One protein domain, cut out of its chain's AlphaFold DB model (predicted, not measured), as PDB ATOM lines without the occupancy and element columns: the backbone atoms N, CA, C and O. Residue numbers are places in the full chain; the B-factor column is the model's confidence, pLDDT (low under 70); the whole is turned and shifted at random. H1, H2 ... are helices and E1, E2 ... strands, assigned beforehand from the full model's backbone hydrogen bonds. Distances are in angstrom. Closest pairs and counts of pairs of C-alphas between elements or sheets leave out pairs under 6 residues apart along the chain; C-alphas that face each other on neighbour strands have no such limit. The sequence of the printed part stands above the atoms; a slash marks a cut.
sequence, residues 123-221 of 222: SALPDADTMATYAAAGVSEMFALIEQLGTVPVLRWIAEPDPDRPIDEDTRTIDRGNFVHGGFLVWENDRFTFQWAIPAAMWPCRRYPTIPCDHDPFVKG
ATOM      1  N   SER A 123     326.963 436.432 468.208       93.19
ATOM      2  CA  SER A 123     326.241 435.344 467.564       93.19
ATOM      3  C   SER A 123     325.560 435.788 466.272       93.19
ATOM      4  O   SER A 123     325.171 436.943 466.122       93.19
ATOM      5  N   ALA A 124     325.367 434.842 465.352       94.50
ATOM      6  CA  ALA A 124     324.498 435.000 464.183       94.50
ATOM      7  C   ALA A 124     323.201 434.178 464.332       94.50
ATOM      8  O   ALA A 124     322.693 433.596 463.361       94.50
ATOM      9  N   LEU A 125     322.689 434.107 465.569       94.44
ATOM     10  CA  LEU A 125     321.370 433.541 465.852       94.44
ATOM     11  C   LEU A 125     320.314 434.240 464.975       94.44
ATOM     12  O   LEU A 125     320.462 435.428 464.680       94.44
ATOM     13  N   PRO A 126     319.275 433.519 464.519       94.00
ATOM     14  CA  PRO A 126     318.191 434.144 463.774       94.00
ATOM     15  C   PRO A 126     317.553 435.252 464.615       94.00
ATOM     16  O   PRO A 126     317.314 435.081 465.812       94.00
ATOM     17  N   ASP A 127     317.312 436.396 463.982       93.06
ATOM     18  CA  ASP A 127     316.624 437.514 464.616       93.06
ATOM     19  C   ASP A 127     315.120 437.235 464.773       93.06
ATOM     20  O   ASP A 127     314.601 436.192 464.362       93.06
ATOM     21  N   ALA A 128     314.411 438.173 465.405       92.31
ATOM     22  CA  ALA A 128     312.989 438.031 465.692       92.31
ATOM     23  C   ALA A 128     312.137 437.876 464.420       92.31
ATOM     24  O   ALA A 128     311.208 437.074 464.419       92.31
ATOM     25  N   ASP A 129     312.470 438.583 463.336       96.25
ATOM     26  CA  ASP A 129     311.723 438.519 462.073       96.25
ATOM     27  C   ASP A 129     311.943 437.174 461.362       96.25
ATOM     28  O   ASP A 129     310.998 436.547 460.864       96.25
ATOM     29  N   THR A 130     313.185 436.682 461.379       95.75
ATOM     30  CA  THR A 130     313.529 435.345 460.885       95.75
ATOM     31  C   THR A 130     312.789 434.274 461.687       95.75
ATOM     32  O   THR A 130     312.144 433.399 461.107       95.75
ATOM     33  N   MET A 131     312.812 434.355 463.023       95.75
ATOM     34  CA  MET A 131     312.100 433.401 463.879       95.75
ATOM     35  C   MET A 131     310.579 433.487 463.725       95.75
ATOM     36  O   MET A 131     309.920 432.453 463.746       95.75
ATOM     37  N   ALA A 132     310.011 434.675 463.503       96.75
ATOM     38  CA  ALA A 132     308.582 434.831 463.233       96.75
ATOM     39  C   ALA A 132     308.163 434.154 461.918       96.75
ATOM     40  O   ALA A 132     307.087 433.560 461.845       96.75
ATOM     41  N   THR A 133     309.027 434.194 460.896       95.94
ATOM     42  CA  THR A 133     308.800 433.490 459.623       95.94
ATOM     43  C   THR A 133     308.753 431.976 459.831       95.94
ATOM     44  O   THR A 133     307.816 431.320 459.377       95.94
ATOM     45  N   TYR A 134     309.709 431.424 460.582       96.44
ATOM     46  CA  TYR A 134     309.716 430.002 460.938       96.44
ATOM     47  C   TYR A 134     308.511 429.612 461.805       96.44
ATOM     48  O   TYR A 134     307.847 428.613 461.528       96.44
ATOM     49  N   ALA A 135     308.161 430.429 462.800       96.19
ATOM     50  CA  ALA A 135     307.002 430.186 463.655       96.19
ATOM     51  C   ALA A 135     305.687 430.155 462.857       96.19
ATOM     52  O   ALA A 135     304.828 429.308 463.109       96.19
ATOM     53  N   ALA A 136     305.535 431.018 461.845       95.44
ATOM     54  CA  ALA A 136     304.375 431.000 460.948       95.44
ATOM     55  C   ALA A 136     304.272 429.701 460.126       95.44
ATOM     56  O   ALA A 136     303.165 429.279 459.783       95.44
ATOM     57  N   ALA A 137     305.405 429.050 459.852       94.06
ATOM     58  CA  ALA A 137     305.472 427.736 459.216       94.06
ATOM     59  C   ALA A 137     305.290 426.561 460.203       94.06
ATOM     60  O   ALA A 137     305.245 425.413 459.776       94.06
ATOM     61  N   GLY A 138     305.125 426.827 461.505       93.88
ATOM     62  CA  GLY A 138     304.948 425.799 462.537       93.88
ATOM     63  C   GLY A 138     306.250 425.285 463.153       93.88
ATOM     64  O   GLY A 138     306.241 424.232 463.780       93.88
ATOM     65  N   VAL A 139     307.361 426.003 462.984       95.44
ATOM     66  CA  VAL A 139     308.640 425.678 463.627       95.44
ATOM     67  C   VAL A 139     308.653 426.171 465.073       95.44
ATOM     68  O   VAL A 139     308.126 427.243 465.382       95.44
ATOM     69  N   SER A 140     309.266 425.389 465.959       94.31
ATOM     70  CA  SER A 140     309.457 425.723 467.367       94.31
ATOM     71  C   SER A 140     310.310 426.980 467.567       94.31
ATOM     72  O   SER A 140     310.998 427.466 466.668       94.31
ATOM     73  N   GLU A 141     310.351 427.469 468.805       93.38
ATOM     74  CA  GLU A 141     311.431 428.362 469.219       93.38
ATOM     75  C   GLU A 141     312.788 427.646 469.148       93.38
ATOM     76  O   GLU A 141     312.873 426.413 469.122       93.38
ATOM     77  N   MET A 142     313.859 428.435 469.109       94.25
ATOM     78  CA  MET A 142     315.224 427.922 469.133       94.25
ATOM     79  C   MET A 142     315.544 427.340 470.515       94.25
ATOM     80  O   MET A 142     315.282 427.977 471.536       94.25
ATOM     81  N   PHE A 143     316.180 426.173 470.552       92.62
ATOM     82  CA  PHE A 143     316.609 425.519 471.785       92.62
ATOM     83  C   PHE A 143     317.976 424.841 471.638       92.62
ATOM     84  O   PHE A 143     318.521 424.653 470.549       92.62
ATOM     85  N   ALA A 144     318.572 424.509 472.776       91.56
ATOM     86  CA  ALA A 144     319.872 423.874 472.906       91.56
ATOM     87  C   ALA A 144     319.798 422.357 472.663       91.56
ATOM     88  O   ALA A 144     319.163 421.631 473.424       91.56
ATOM     89  N   LEU A 145     320.519 421.849 471.663       87.88
ATOM     90  CA  LEU A 145     320.681 420.410 471.443       87.88
ATOM     91  C   LEU A 145     321.714 419.850 472.437       87.88
ATOM     92  O   LEU A 145     322.930 419.936 472.228       87.88
ATOM     93  N   ILE A 146     321.229 419.320 473.560       83.44
ATOM     94  CA  ILE A 146     322.046 418.995 474.741       83.44
ATOM     95  C   ILE A 146     322.540 417.550 474.808       83.44
ATOM     96  O   ILE A 146     323.409 417.232 475.623       83.44
ATOM     97  N   GLU A 147     322.025 416.664 473.963       80.44
ATOM     98  CA  GLU A 147     322.338 415.231 473.936       80.44
ATOM     99  C   GLU A 147     323.835 414.983 473.709       80.44
ATOM    100  O   GLU A 147     324.402 414.017 474.220       80.44
ATOM    101  N   GLN A 148     324.487 415.891 472.983       82.44
ATOM    102  CA  GLN A 148     325.890 415.792 472.584       82.44
ATOM    103  C   GLN A 148     326.847 416.387 473.623       82.44
ATOM    104  O   GLN A 148     328.021 416.009 473.671       82.44
ATOM    105  N   LEU A 149     326.351 417.264 474.506       85.19
ATOM    106  CA  LEU A 149     327.171 417.991 475.484       85.19
ATOM    107  C   LEU A 149     327.863 417.083 476.501       85.19
ATOM    108  O   LEU A 149     328.831 417.500 477.130       85.19
ATOM    109  N   GLY A 150     327.407 415.839 476.647       83.12
ATOM    110  CA  GLY A 150     328.093 414.824 477.443       83.12
ATOM    111  C   GLY A 150     329.373 414.270 476.803       83.12
ATOM    112  O   GLY A 150     330.075 413.490 477.443       83.12
ATOM    113  N   THR A 151     329.660 414.618 475.546       81.69
ATOM    114  CA  THR A 151     330.752 414.025 474.755       81.69
ATOM    115  C   THR A 151     331.609 415.043 474.010       81.69
ATOM    116  O   THR A 151     332.726 414.707 473.628       81.69
ATOM    117  N   VAL A 152     331.118 416.273 473.825       85.38
ATOM    118  CA  VAL A 152     331.855 417.351 473.157       85.38
ATOM    119  C   VAL A 152     331.735 418.691 473.898       85.38
ATOM    120  O   VAL A 152     330.722 418.966 474.554       85.38
ATOM    121  N   PRO A 153     332.748 419.571 473.799       87.69
ATOM    122  CA  PRO A 153     332.719 420.921 474.364       87.69
ATOM    123  C   PRO A 153     332.008 421.927 473.437       87.69
ATOM    124  O   PRO A 153     332.391 423.092 473.369       87.69
ATOM    125  N   VAL A 154     330.987 421.473 472.706       90.81
ATOM    126  CA  VAL A 154     330.259 422.275 471.720       90.81
ATOM    127  C   VAL A 154     328.766 422.140 471.952       90.81
ATOM    128  O   VAL A 154     328.245 421.026 471.995       90.81
ATOM    129  N   LEU A 155     328.081 423.274 472.067       93.38
ATOM    130  CA  LEU A 155     326.628 423.351 472.015       93.38
ATOM    131  C   LEU A 155     326.189 423.686 470.590       93.38
ATOM    132  O   LEU A 155     326.812 424.515 469.931       93.38
ATOM    133  N   ARG A 156     325.076 423.103 470.144       94.00
ATOM    134  CA  ARG A 156     324.361 423.545 468.946       94.00
ATOM    135  C   ARG A 156     322.980 424.050 469.329       94.00
ATOM    136  O   ARG A 156     322.318 423.417 470.148       94.00
ATOM    137  N   TRP A 157     322.537 425.128 468.698       95.25
ATOM    138  CA  TRP A 157     321.135 425.533 468.742       95.25
ATOM    139  C   TRP A 157     320.393 425.080 467.491       95.25
ATOM    140  O   TRP A 157     320.916 425.201 466.372       95.25
ATOM    141  N   ILE A 158     319.189 424.558 467.701       94.31
ATOM    142  CA  ILE A 158     318.278 424.109 466.650       94.31
ATOM    143  C   ILE A 158     316.837 424.541 466.946       94.31
ATOM    144  O   ILE A 158     316.497 424.825 468.092       94.31
ATOM    145  N   ALA A 159     315.996 424.559 465.919       94.62
ATOM    146  CA  ALA A 159     314.544 424.578 466.063       94.62
ATOM    147  C   ALA A 159     313.929 423.450 465.224       94.62
ATOM    148  O   ALA A 159     314.503 423.051 464.207       94.62
ATOM    149  N   GLU A 160     312.785 422.935 465.659       92.50
ATOM    150  CA  GLU A 160     312.111 421.773 465.076       92.50
ATOM    151  C   GLU A 160     310.813 422.210 464.386       92.50
ATOM    152  O   GLU A 160     309.975 422.846 465.027       92.50
ATOM    153  N   PRO A 161     310.609 421.893 463.099       92.50
ATOM    154  CA  PRO A 161     309.294 421.944 462.478       92.50
ATOM    155  C   PRO A 161     308.322 420.984 463.161       92.50
ATOM    156  O   PRO A 161     308.713 419.921 463.646       92.50
ATOM    157  N   ASP A 162     307.037 421.323 463.126       87.69
ATOM    158  CA  ASP A 162     305.969 420.360 463.375       87.69
ATOM    159  C   ASP A 162     306.130 419.153 462.416       87.69
ATOM    160  O   ASP A 162     306.166 419.348 461.196       87.69
ATOM    161  N   PRO A 163     306.229 417.907 462.928       84.31
ATOM    162  CA  PRO A 163     306.399 416.711 462.101       84.31
ATOM    163  C   PRO A 163     305.318 416.522 461.029       84.31
ATOM    164  O   PRO A 163     305.583 415.904 459.996       84.31
ATOM    165  N   ASP A 164     304.115 417.057 461.255       88.62
ATOM    166  CA  ASP A 164     302.993 416.985 460.314       88.62
ATOM    167  C   ASP A 164     302.981 418.161 459.313       88.62
ATOM    168  O   ASP A 164     302.134 418.217 458.411       88.62
ATOM    169  N   ARG A 165     303.916 419.112 459.448       88.25
ATOM    170  CA  ARG A 165     304.062 420.310 458.607       88.25
ATOM    171  C   ARG A 165     305.529 420.519 458.216       88.25
ATOM    172  O   ARG A 165     306.196 421.396 458.768       88.25
ATOM    173  N   PRO A 166     306.044 419.739 457.250       87.56
ATOM    174  CA  PRO A 166     307.401 419.935 456.764       87.56
ATOM    175  C   PRO A 166     307.577 421.347 456.194       87.56
ATOM    176  O   PRO A 166     306.659 421.902 455.584       87.56
ATOM    177  N   ILE A 167     308.773 421.904 456.375       93.81
ATOM    178  CA  ILE A 167     309.176 423.188 455.799       93.81
ATOM    179  C   ILE A 167     310.045 422.974 454.559       93.81
ATOM    180  O   ILE A 167     310.700 421.940 454.421       93.81
ATOM    181  N   ASP A 168     310.065 423.965 453.670       93.69
ATOM    182  CA  ASP A 168     310.996 423.983 452.543       93.69
ATOM    183  C   ASP A 168     312.442 424.153 453.040       93.69
ATOM    184  O   ASP A 168     312.704 424.848 454.024       93.69
ATOM    185  N   GLU A 169     313.395 423.531 452.341       94.06
ATOM    186  CA  GLU A 169     314.817 423.702 452.635       94.06
ATOM    187  C   GLU A 169     315.284 425.135 452.336       94.06
ATOM    188  O   GLU A 169     314.987 425.720 451.290       94.06
ATOM    189  N   ASP A 170     316.089 425.681 453.241       94.94
ATOM    190  CA  ASP A 170     316.745 426.974 453.103       94.94
ATOM    191  C   ASP A 170     318.195 426.950 453.622       94.94
ATOM    192  O   ASP A 170     318.739 425.924 454.033       94.94
ATOM    193  N   THR A 171     318.833 428.123 453.632       94.62
ATOM    194  CA  THR A 171     320.237 428.302 454.043       94.62
ATOM    195  C   THR A 171     320.556 427.979 455.507       94.62
ATOM    196  O   THR A 171     321.733 427.989 455.866       94.62
ATOM    197  N   ARG A 172     319.552 427.741 456.355       95.69
ATOM    198  CA  ARG A 172     319.668 427.338 457.765       95.69
ATOM    199  C   ARG A 172     319.164 425.917 457.998       95.69
ATOM    200  O   ARG A 172     319.501 425.340 459.029       95.69
ATOM    201  N   THR A 173     318.362 425.353 457.099       94.38
ATOM    202  CA  THR A 173     317.846 423.995 457.289       94.38
ATOM    203  C   THR A 173     318.942 422.931 457.258       94.38
ATOM    204  O   THR A 173     319.941 423.043 456.545       94.38
ATOM    205  N   ILE A 174     318.743 421.884 458.051       92.25
ATOM    206  CA  ILE A 174     319.563 420.670 458.090       92.25
ATOM    207  C   ILE A 174     318.661 419.446 458.090       92.25
ATOM    208  O   ILE A 174     317.459 419.551 458.332       92.25
ATOM    209  N   ASP A 175     319.256 418.283 457.830       90.06
ATOM    210  CA  ASP A 175     318.546 417.008 457.771       90.06
ATOM    211  C   ASP A 175     317.292 417.073 456.888       90.06
ATOM    212  O   ASP A 175     316.212 416.645 457.274       90.06
ATOM    213  N   ARG A 176     317.450 417.647 455.688       89.31
ATOM    214  CA  ARG A 176     316.388 417.766 454.674       89.31
ATOM    215  C   ARG A 176     315.156 418.534 455.166       89.31
ATOM    216  O   ARG A 176     314.023 418.110 454.954       89.31
ATOM    217  N   GLY A 177     315.391 419.629 455.886       89.56
ATOM    218  CA  GLY A 177     314.330 420.472 456.433       89.56
ATOM    219  C   GLY A 177     313.824 420.053 457.812       89.56
ATOM    220  O   GLY A 177     313.006 420.773 458.366       89.56
ATOM    221  N   ASN A 178     314.314 418.956 458.406       90.50
ATOM    222  CA  ASN A 178     313.841 418.483 459.717       90.50
ATOM    223  C   ASN A 178     314.280 419.361 460.895       90.50
ATOM    224  O   ASN A 178     313.716 419.242 461.978       90.50
ATOM    225  N   PHE A 179     315.281 420.226 460.719       93.06
ATOM    226  CA  PHE A 179     315.653 421.211 461.733       93.06
ATOM    227  C   PHE A 179     316.126 422.513 461.096       93.06
ATOM    228  O   PHE A 179     316.695 422.520 460.003       93.06
ATOM    229  N   VAL A 180     315.981 423.608 461.836       95.56
ATOM    230  CA  VAL A 180     316.583 424.911 461.533       95.56
ATOM    231  C   VAL A 180     317.836 425.095 462.383       95.56
ATOM    232  O   VAL A 180     317.794 424.944 463.602       95.56
ATOM    233  N   HIS A 181     318.958 425.456 461.766       96.44
ATOM    234  CA  HIS A 181     320.223 425.708 462.450       96.44
ATOM    235  C   HIS A 181     320.329 427.140 463.003       96.44
ATOM    236  O   HIS A 181     320.242 428.130 462.267       96.44
ATOM    237  N   GLY A 182     320.596 427.248 464.308       96.00
ATOM    238  CA  GLY A 182     320.891 428.524 464.970       96.00
ATOM    239  C   GLY A 182     322.378 428.898 465.002       96.00
ATOM    240  O   GLY A 182     322.712 430.078 465.063       96.00
ATOM    241  N   GLY A 183     323.270 427.910 464.952       96.19
ATOM    242  CA  GLY A 183     324.716 428.075 465.126       96.19
ATOM    243  C   GLY A 183     325.291 427.134 466.183       96.19
ATOM    244  O   GLY A 183     324.560 426.370 466.827       96.19
ATOM    245  N   PHE A 184     326.607 427.201 466.366       96.25
ATOM    246  CA  PHE A 184     327.333 426.504 467.422       96.25
ATOM    247  C   PHE A 184     327.927 427.493 468.420       96.25
ATOM    248  O   PHE A 184     328.392 428.572 468.049       96.25
ATOM    249  N   LEU A 185     327.967 427.088 469.685       96.88
ATOM    250  CA  LEU A 185     328.738 427.747 470.726       96.88
ATOM    251  C   LEU A 185     329.878 426.825 471.145       96.88
ATOM    252  O   LEU A 185     329.647 425.711 471.626       96.88
ATOM    253  N   VAL A 186     331.104 427.294 470.950       95.44
ATOM    254  CA  VAL A 186     332.328 426.527 471.177       95.44
ATOM    255  C   VAL A 186     333.100 427.137 472.336       95.44
ATOM    256  O   VAL A 186     333.238 428.354 472.422       95.44
ATOM    257  N   TRP A 187     333.619 426.292 473.223       93.44
ATOM    258  CA  TRP A 187     334.614 426.709 474.205       93.44
ATOM    259  C   TRP A 187     336.020 426.650 473.592       93.44
ATOM    260  O   TRP A 187     336.521 425.568 473.288       93.44
ATOM    261  N   GLU A 188     336.652 427.808 473.397       89.62
ATOM    262  CA  GLU A 188     337.963 427.951 472.751       89.62
ATOM    263  C   GLU A 188     338.908 428.773 473.633       89.62
ATOM    264  O   GLU A 188     338.681 429.965 473.827       89.62
ATOM    265  N   ASN A 189     340.008 428.182 474.117       83.12
ATOM    266  CA  ASN A 189     341.086 428.914 474.806       83.12
ATOM    267  C   ASN A 189     340.564 429.939 475.838       83.12
ATOM    268  O   ASN A 189     340.922 431.116 475.765       83.12
ATOM    269  N   ASP A 190     339.672 429.507 476.735       92.38
ATOM    270  CA  ASP A 190     339.090 430.307 477.830       92.38
ATOM    271  C   ASP A 190     337.927 431.243 477.495       92.38
ATOM    272  O   ASP A 190     337.555 432.083 478.319       92.38
ATOM    273  N   ARG A 191     337.311 431.108 476.318       95.19
ATOM    274  CA  ARG A 191     336.122 431.893 475.962       95.19
ATOM    275  C   ARG A 191     335.072 431.069 475.231       95.19
ATOM    276  O   ARG A 191     335.376 430.054 474.613       95.19
ATOM    277  N   PHE A 192     333.842 431.569 475.245       96.81
ATOM    278  CA  PHE A 192     332.793 431.099 474.351       96.81
ATOM    279  C   PHE A 192     332.847 431.857 473.021       96.81
ATOM    280  O   PHE A 192     332.754 433.083 473.011       96.81
ATOM    281  N   THR A 193     332.957 431.122 471.916       96.00
ATOM    282  CA  THR A 193     332.954 431.656 470.549       96.00
ATOM    283  C   THR A 193     331.750 431.113 469.785       96.00
ATOM    284  O   THR A 193     331.485 429.908 469.797       96.00
ATOM    285  N   PHE A 194     331.028 431.992 469.088       96.62
ATOM    286  CA  PHE A 194     330.026 431.570 468.116       96.62
ATOM    287  C   PHE A 194     330.701 431.075 466.835       96.62
ATOM    288  O   PHE A 194     331.546 431.766 466.267       96.62
ATOM    289  N   GLN A 195     330.277 429.914 466.346       96.69
ATOM    290  CA  GLN A 195     330.714 429.367 465.069       96.69
ATOM    291  C   GLN A 195     329.492 429.033 464.216       96.69
ATOM    292  O   GLN A 195     328.594 428.311 464.647       96.69
ATOM    293  N   TRP A 196     329.467 429.533 462.979       95.56
ATOM    294  CA  TRP A 196     328.418 429.178 462.015       95.56
ATOM    295  C   TRP A 196     328.546 427.732 461.528       95.56
ATOM    296  O   TRP A 196     327.564 427.069 461.233       95.56
ATOM    297  N   ALA A 197     329.777 427.239 461.438       95.19
ATOM    298  CA  ALA A 197     330.086 425.872 461.063       95.19
ATOM    299  C   ALA A 197     331.331 425.414 461.820       95.19
ATOM    300  O   ALA A 197     332.201 426.232 462.126       95.19
ATOM    301  N   ILE A 198     331.438 424.115 462.075       94.00
ATOM    302  CA  ILE A 198     332.544 423.516 462.833       94.00
ATOM    303  C   ILE A 198     333.153 422.321 462.089       94.00
ATOM    304  O   ILE A 198     332.483 421.715 461.249       94.00
ATOM    305  N   PRO A 199     334.410 421.946 462.387       92.06
ATOM    306  CA  PRO A 199     334.993 420.699 461.905       92.06
ATOM    307  C   PRO A 199     334.256 419.469 462.452       92.06
ATOM    308  O   PRO A 199     333.883 419.432 463.625       92.06
ATOM    309  N   ALA A 200     334.160 418.406 461.652       88.69
ATOM    310  CA  ALA A 200     333.545 417.130 462.030       88.69
ATOM    311  C   ALA A 200     334.205 416.476 463.255       88.69
ATOM    312  O   ALA A 200     333.555 415.758 464.007       88.69
ATOM    313  N   ALA A 201     335.482 416.770 463.517       86.31
ATOM    314  CA  ALA A 201     336.165 416.317 464.730       86.31
ATOM    315  C   ALA A 201     335.546 416.878 466.028       86.31
ATOM    316  O   ALA A 201     335.731 416.295 467.093       86.31
ATOM    317  N   MET A 202     334.816 417.994 465.946       88.94
ATOM    318  CA  MET A 202     334.188 418.659 467.091       88.94
ATOM    319  C   MET A 202     332.723 418.256 467.295       88.94
ATOM    320  O   MET A 202     332.121 418.660 468.291       88.94
ATOM    321  N   TRP A 203     332.143 417.472 466.380       88.19
ATOM    322  CA  TRP A 203     330.734 417.096 466.426       88.19
ATOM    323  C   TRP A 203     330.502 415.654 465.971       88.19
ATOM    324  O   TRP A 203     330.766 415.318 464.816       88.19
ATOM    325  N   PRO A 204     329.979 414.772 466.838       81.38
ATOM    326  CA  PRO A 204     329.794 413.383 466.467       81.38
ATOM    327  C   PRO A 204     328.560 413.228 465.568       81.38
ATOM    328  O   PRO A 204     327.416 413.174 466.034       81.38
ATOM    329  N   CYS A 205     328.811 413.083 464.270       78.44
ATOM    330  CA  CYS A 205     327.825 412.631 463.294       78.44
ATOM    331  C   CYS A 205     327.580 411.126 463.448       78.44
ATOM    332  O   CYS A 205     328.473 410.300 463.247       78.44
ATOM    333  N   ARG A 206     326.363 410.752 463.827       69.88
ATOM    334  CA  ARG A 206     325.871 409.377 463.967       69.88
ATOM    335  C   ARG A 206     324.481 409.317 463.338       69.88
ATOM    336  O   ARG A 206     323.886 410.337 463.036       69.88
ATOM    337  N   ARG A 207     323.966 408.106 463.124       57.81
ATOM    338  CA  ARG A 207     322.651 407.883 462.494       57.81
ATOM    339  C   ARG A 207     321.466 408.163 463.435       57.81
ATOM    340  O   ARG A 207     320.370 408.413 462.959       57.81
ATOM    341  N   TYR A 208     321.679 408.026 464.748       54.00
ATOM    342  CA  TYR A 208     320.705 408.269 465.821       54.00
ATOM    343  C   TYR A 208     321.451 408.327 467.172       54.00
ATOM    344  O   TYR A 208     322.373 407.521 467.361       54.00
ATOM    345  N   PRO A 209     321.114 409.220 468.121       58.75
ATOM    346  CA  PRO A 209     320.112 410.295 468.078       58.75
ATOM    347  C   PRO A 209     320.660 411.595 467.454       58.75
ATOM    348  O   PRO A 209     320.318 412.687 467.885       58.75
ATOM    349  N   THR A 210     321.597 411.495 466.509       67.50
ATOM    350  CA  THR A 210     322.289 412.653 465.930       67.50
ATOM    351  C   THR A 210     322.083 412.680 464.416       67.50
ATOM    352  O   THR A 210     321.503 411.748 463.857       67.50
ATOM    353  N   ILE A 211     322.503 413.769 463.772       78.12
ATOM    354  CA  ILE A 211     322.317 413.992 462.337       78.12
ATOM    355  C   ILE A 211     323.544 413.446 461.582       78.12
ATOM    356  O   ILE A 211     324.680 413.734 461.983       78.12
ATOM    357  N   PRO A 212     323.358 412.653 460.511       81.88
ATOM    358  CA  PRO A 212     324.443 412.280 459.610       81.88
ATOM    359  C   PRO A 212     325.130 413.512 458.998       81.88
ATOM    360  O   PRO A 212     324.464 414.448 458.568       81.88
ATOM    361  N   CYS A 213     326.466 413.512 458.928       82.56
ATOM    362  CA  CYS A 213     327.243 414.654 458.416       82.56
ATOM    363  C   CYS A 213     326.869 415.028 456.970       82.56
ATOM    364  O   CYS A 213     326.930 416.192 456.595       82.56
ATOM    365  N   ASP A 214     326.485 414.055 456.145       85.06
ATOM    366  CA  ASP A 214     326.061 414.270 454.759       85.06
ATOM    367  C   ASP A 214     324.738 415.038 454.638       85.06
ATOM    368  O   ASP A 214     324.434 415.553 453.564       85.06
ATOM    369  N   HIS A 215     323.981 415.170 455.729       87.44
ATOM    370  CA  HIS A 215     322.804 416.035 455.805       87.44
ATOM    371  C   HIS A 215     322.996 417.243 456.733       87.44
ATOM    372  O   HIS A 215     322.025 417.906 457.104       87.44
ATOM    373  N   ASP A 216     324.234 417.530 457.128       91.31
ATOM    374  CA  ASP A 216     324.565 418.637 458.014       91.31
ATOM    375  C   ASP A 216     325.626 419.540 457.370       91.31
ATOM    376  O   ASP A 216     326.824 419.381 457.625       91.31
ATOM    377  N   PRO A 217     325.220 420.520 456.541       91.69
ATOM    378  CA  PRO A 217     326.157 421.395 455.834       91.69
ATOM    379  C   PRO A 217     327.016 422.269 456.768       91.69
ATOM    380  O   PRO A 217     327.985 422.887 456.318       91.69
ATOM    381  N   PHE A 218     326.688 422.328 458.064       94.12
ATOM    382  CA  PHE A 218     327.414 423.111 459.066       94.12
ATOM    383  C   PHE A 218     328.451 422.291 459.841       94.12
ATOM    384  O   PHE A 218     329.247 422.864 460.589       94.12
ATOM    385  N   VAL A 219     328.495 420.974 459.633       91.81
ATOM    386  CA  VAL A 219     329.548 420.101 460.158       91.81
ATOM    387  C   VAL A 219     330.451 419.699 459.002       91.81
ATOM    388  O   VAL A 219     330.168 418.797 458.217       91.81
ATOM    389  N   LYS A 220     331.563 420.419 458.873       86.75
ATOM    390  CA  LYS A 220     332.475 420.282 457.739       86.75
ATOM    391  C   LYS A 220     333.428 419.119 457.974       86.75
ATOM    392  O   LYS A 220     334.121 419.082 458.990       86.75
ATOM    393  N   GLY A 221     333.484 418.183 457.032       68.00
ATOM    394  CA  GLY A 221     334.532 417.163 457.015       68.00
ATOM    395  C   GLY A 221     335.934 417.783 456.882       68.00
ATOM    396  O   GLY A 221     336.044 418.959 456.524       68.00
TER     397      GLY A 221
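What this domain is: This is residues 123 to 221 of the 222 residues of an uncharacterized protein of Stenotrophomonas sp (UniProt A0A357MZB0). With little regular structure, this is a twisted four-stranded meander, each strand the antiparallel neighbour of the one before, with H1 at one end and long loops besides. The 99 printed residues, 33 in named elements, hold H1 E1 E2 E3 E4, mixed in class, sheet order E1 E2 E3 E4. The whole is compact, radius of gyration of the C-alphas 13.3 A, spans 39 by 29 by 21 A.

Where its parts are: H1, residues 128 to 136, 12.1 A, begins at C-alpha 128 (312.989, 438.031, 465.692). E1 is residues 143 to 145, 6.5 A; E2 154 to 159, 16.9 A; E3 179 to 188, 25.8 A; E4 191 to 195, 12.4 A, ending at C-alpha 195 (330.714, 429.367, 465.069).

How they stand to each other: H1, with every O i to N i+4 pair within hydrogen-bond range, only grazes the sheet with residues 131 to 135. Hairpins join E1 and E2 (N 145 and O 156, 2.8 A), E2 and E3 (N 157 and O 183, 3.0 A), E3 and E4 (N 186 and O 193, 2.9 A). E1 and E4 are apart.

The domain as a whole: C-alphas 164 and 189 are the farthest apart, 42.5 A. The printed part has no cut. E2 to E3 is a long link. Residues 206 to 210 and 221 are under pLDDT 70.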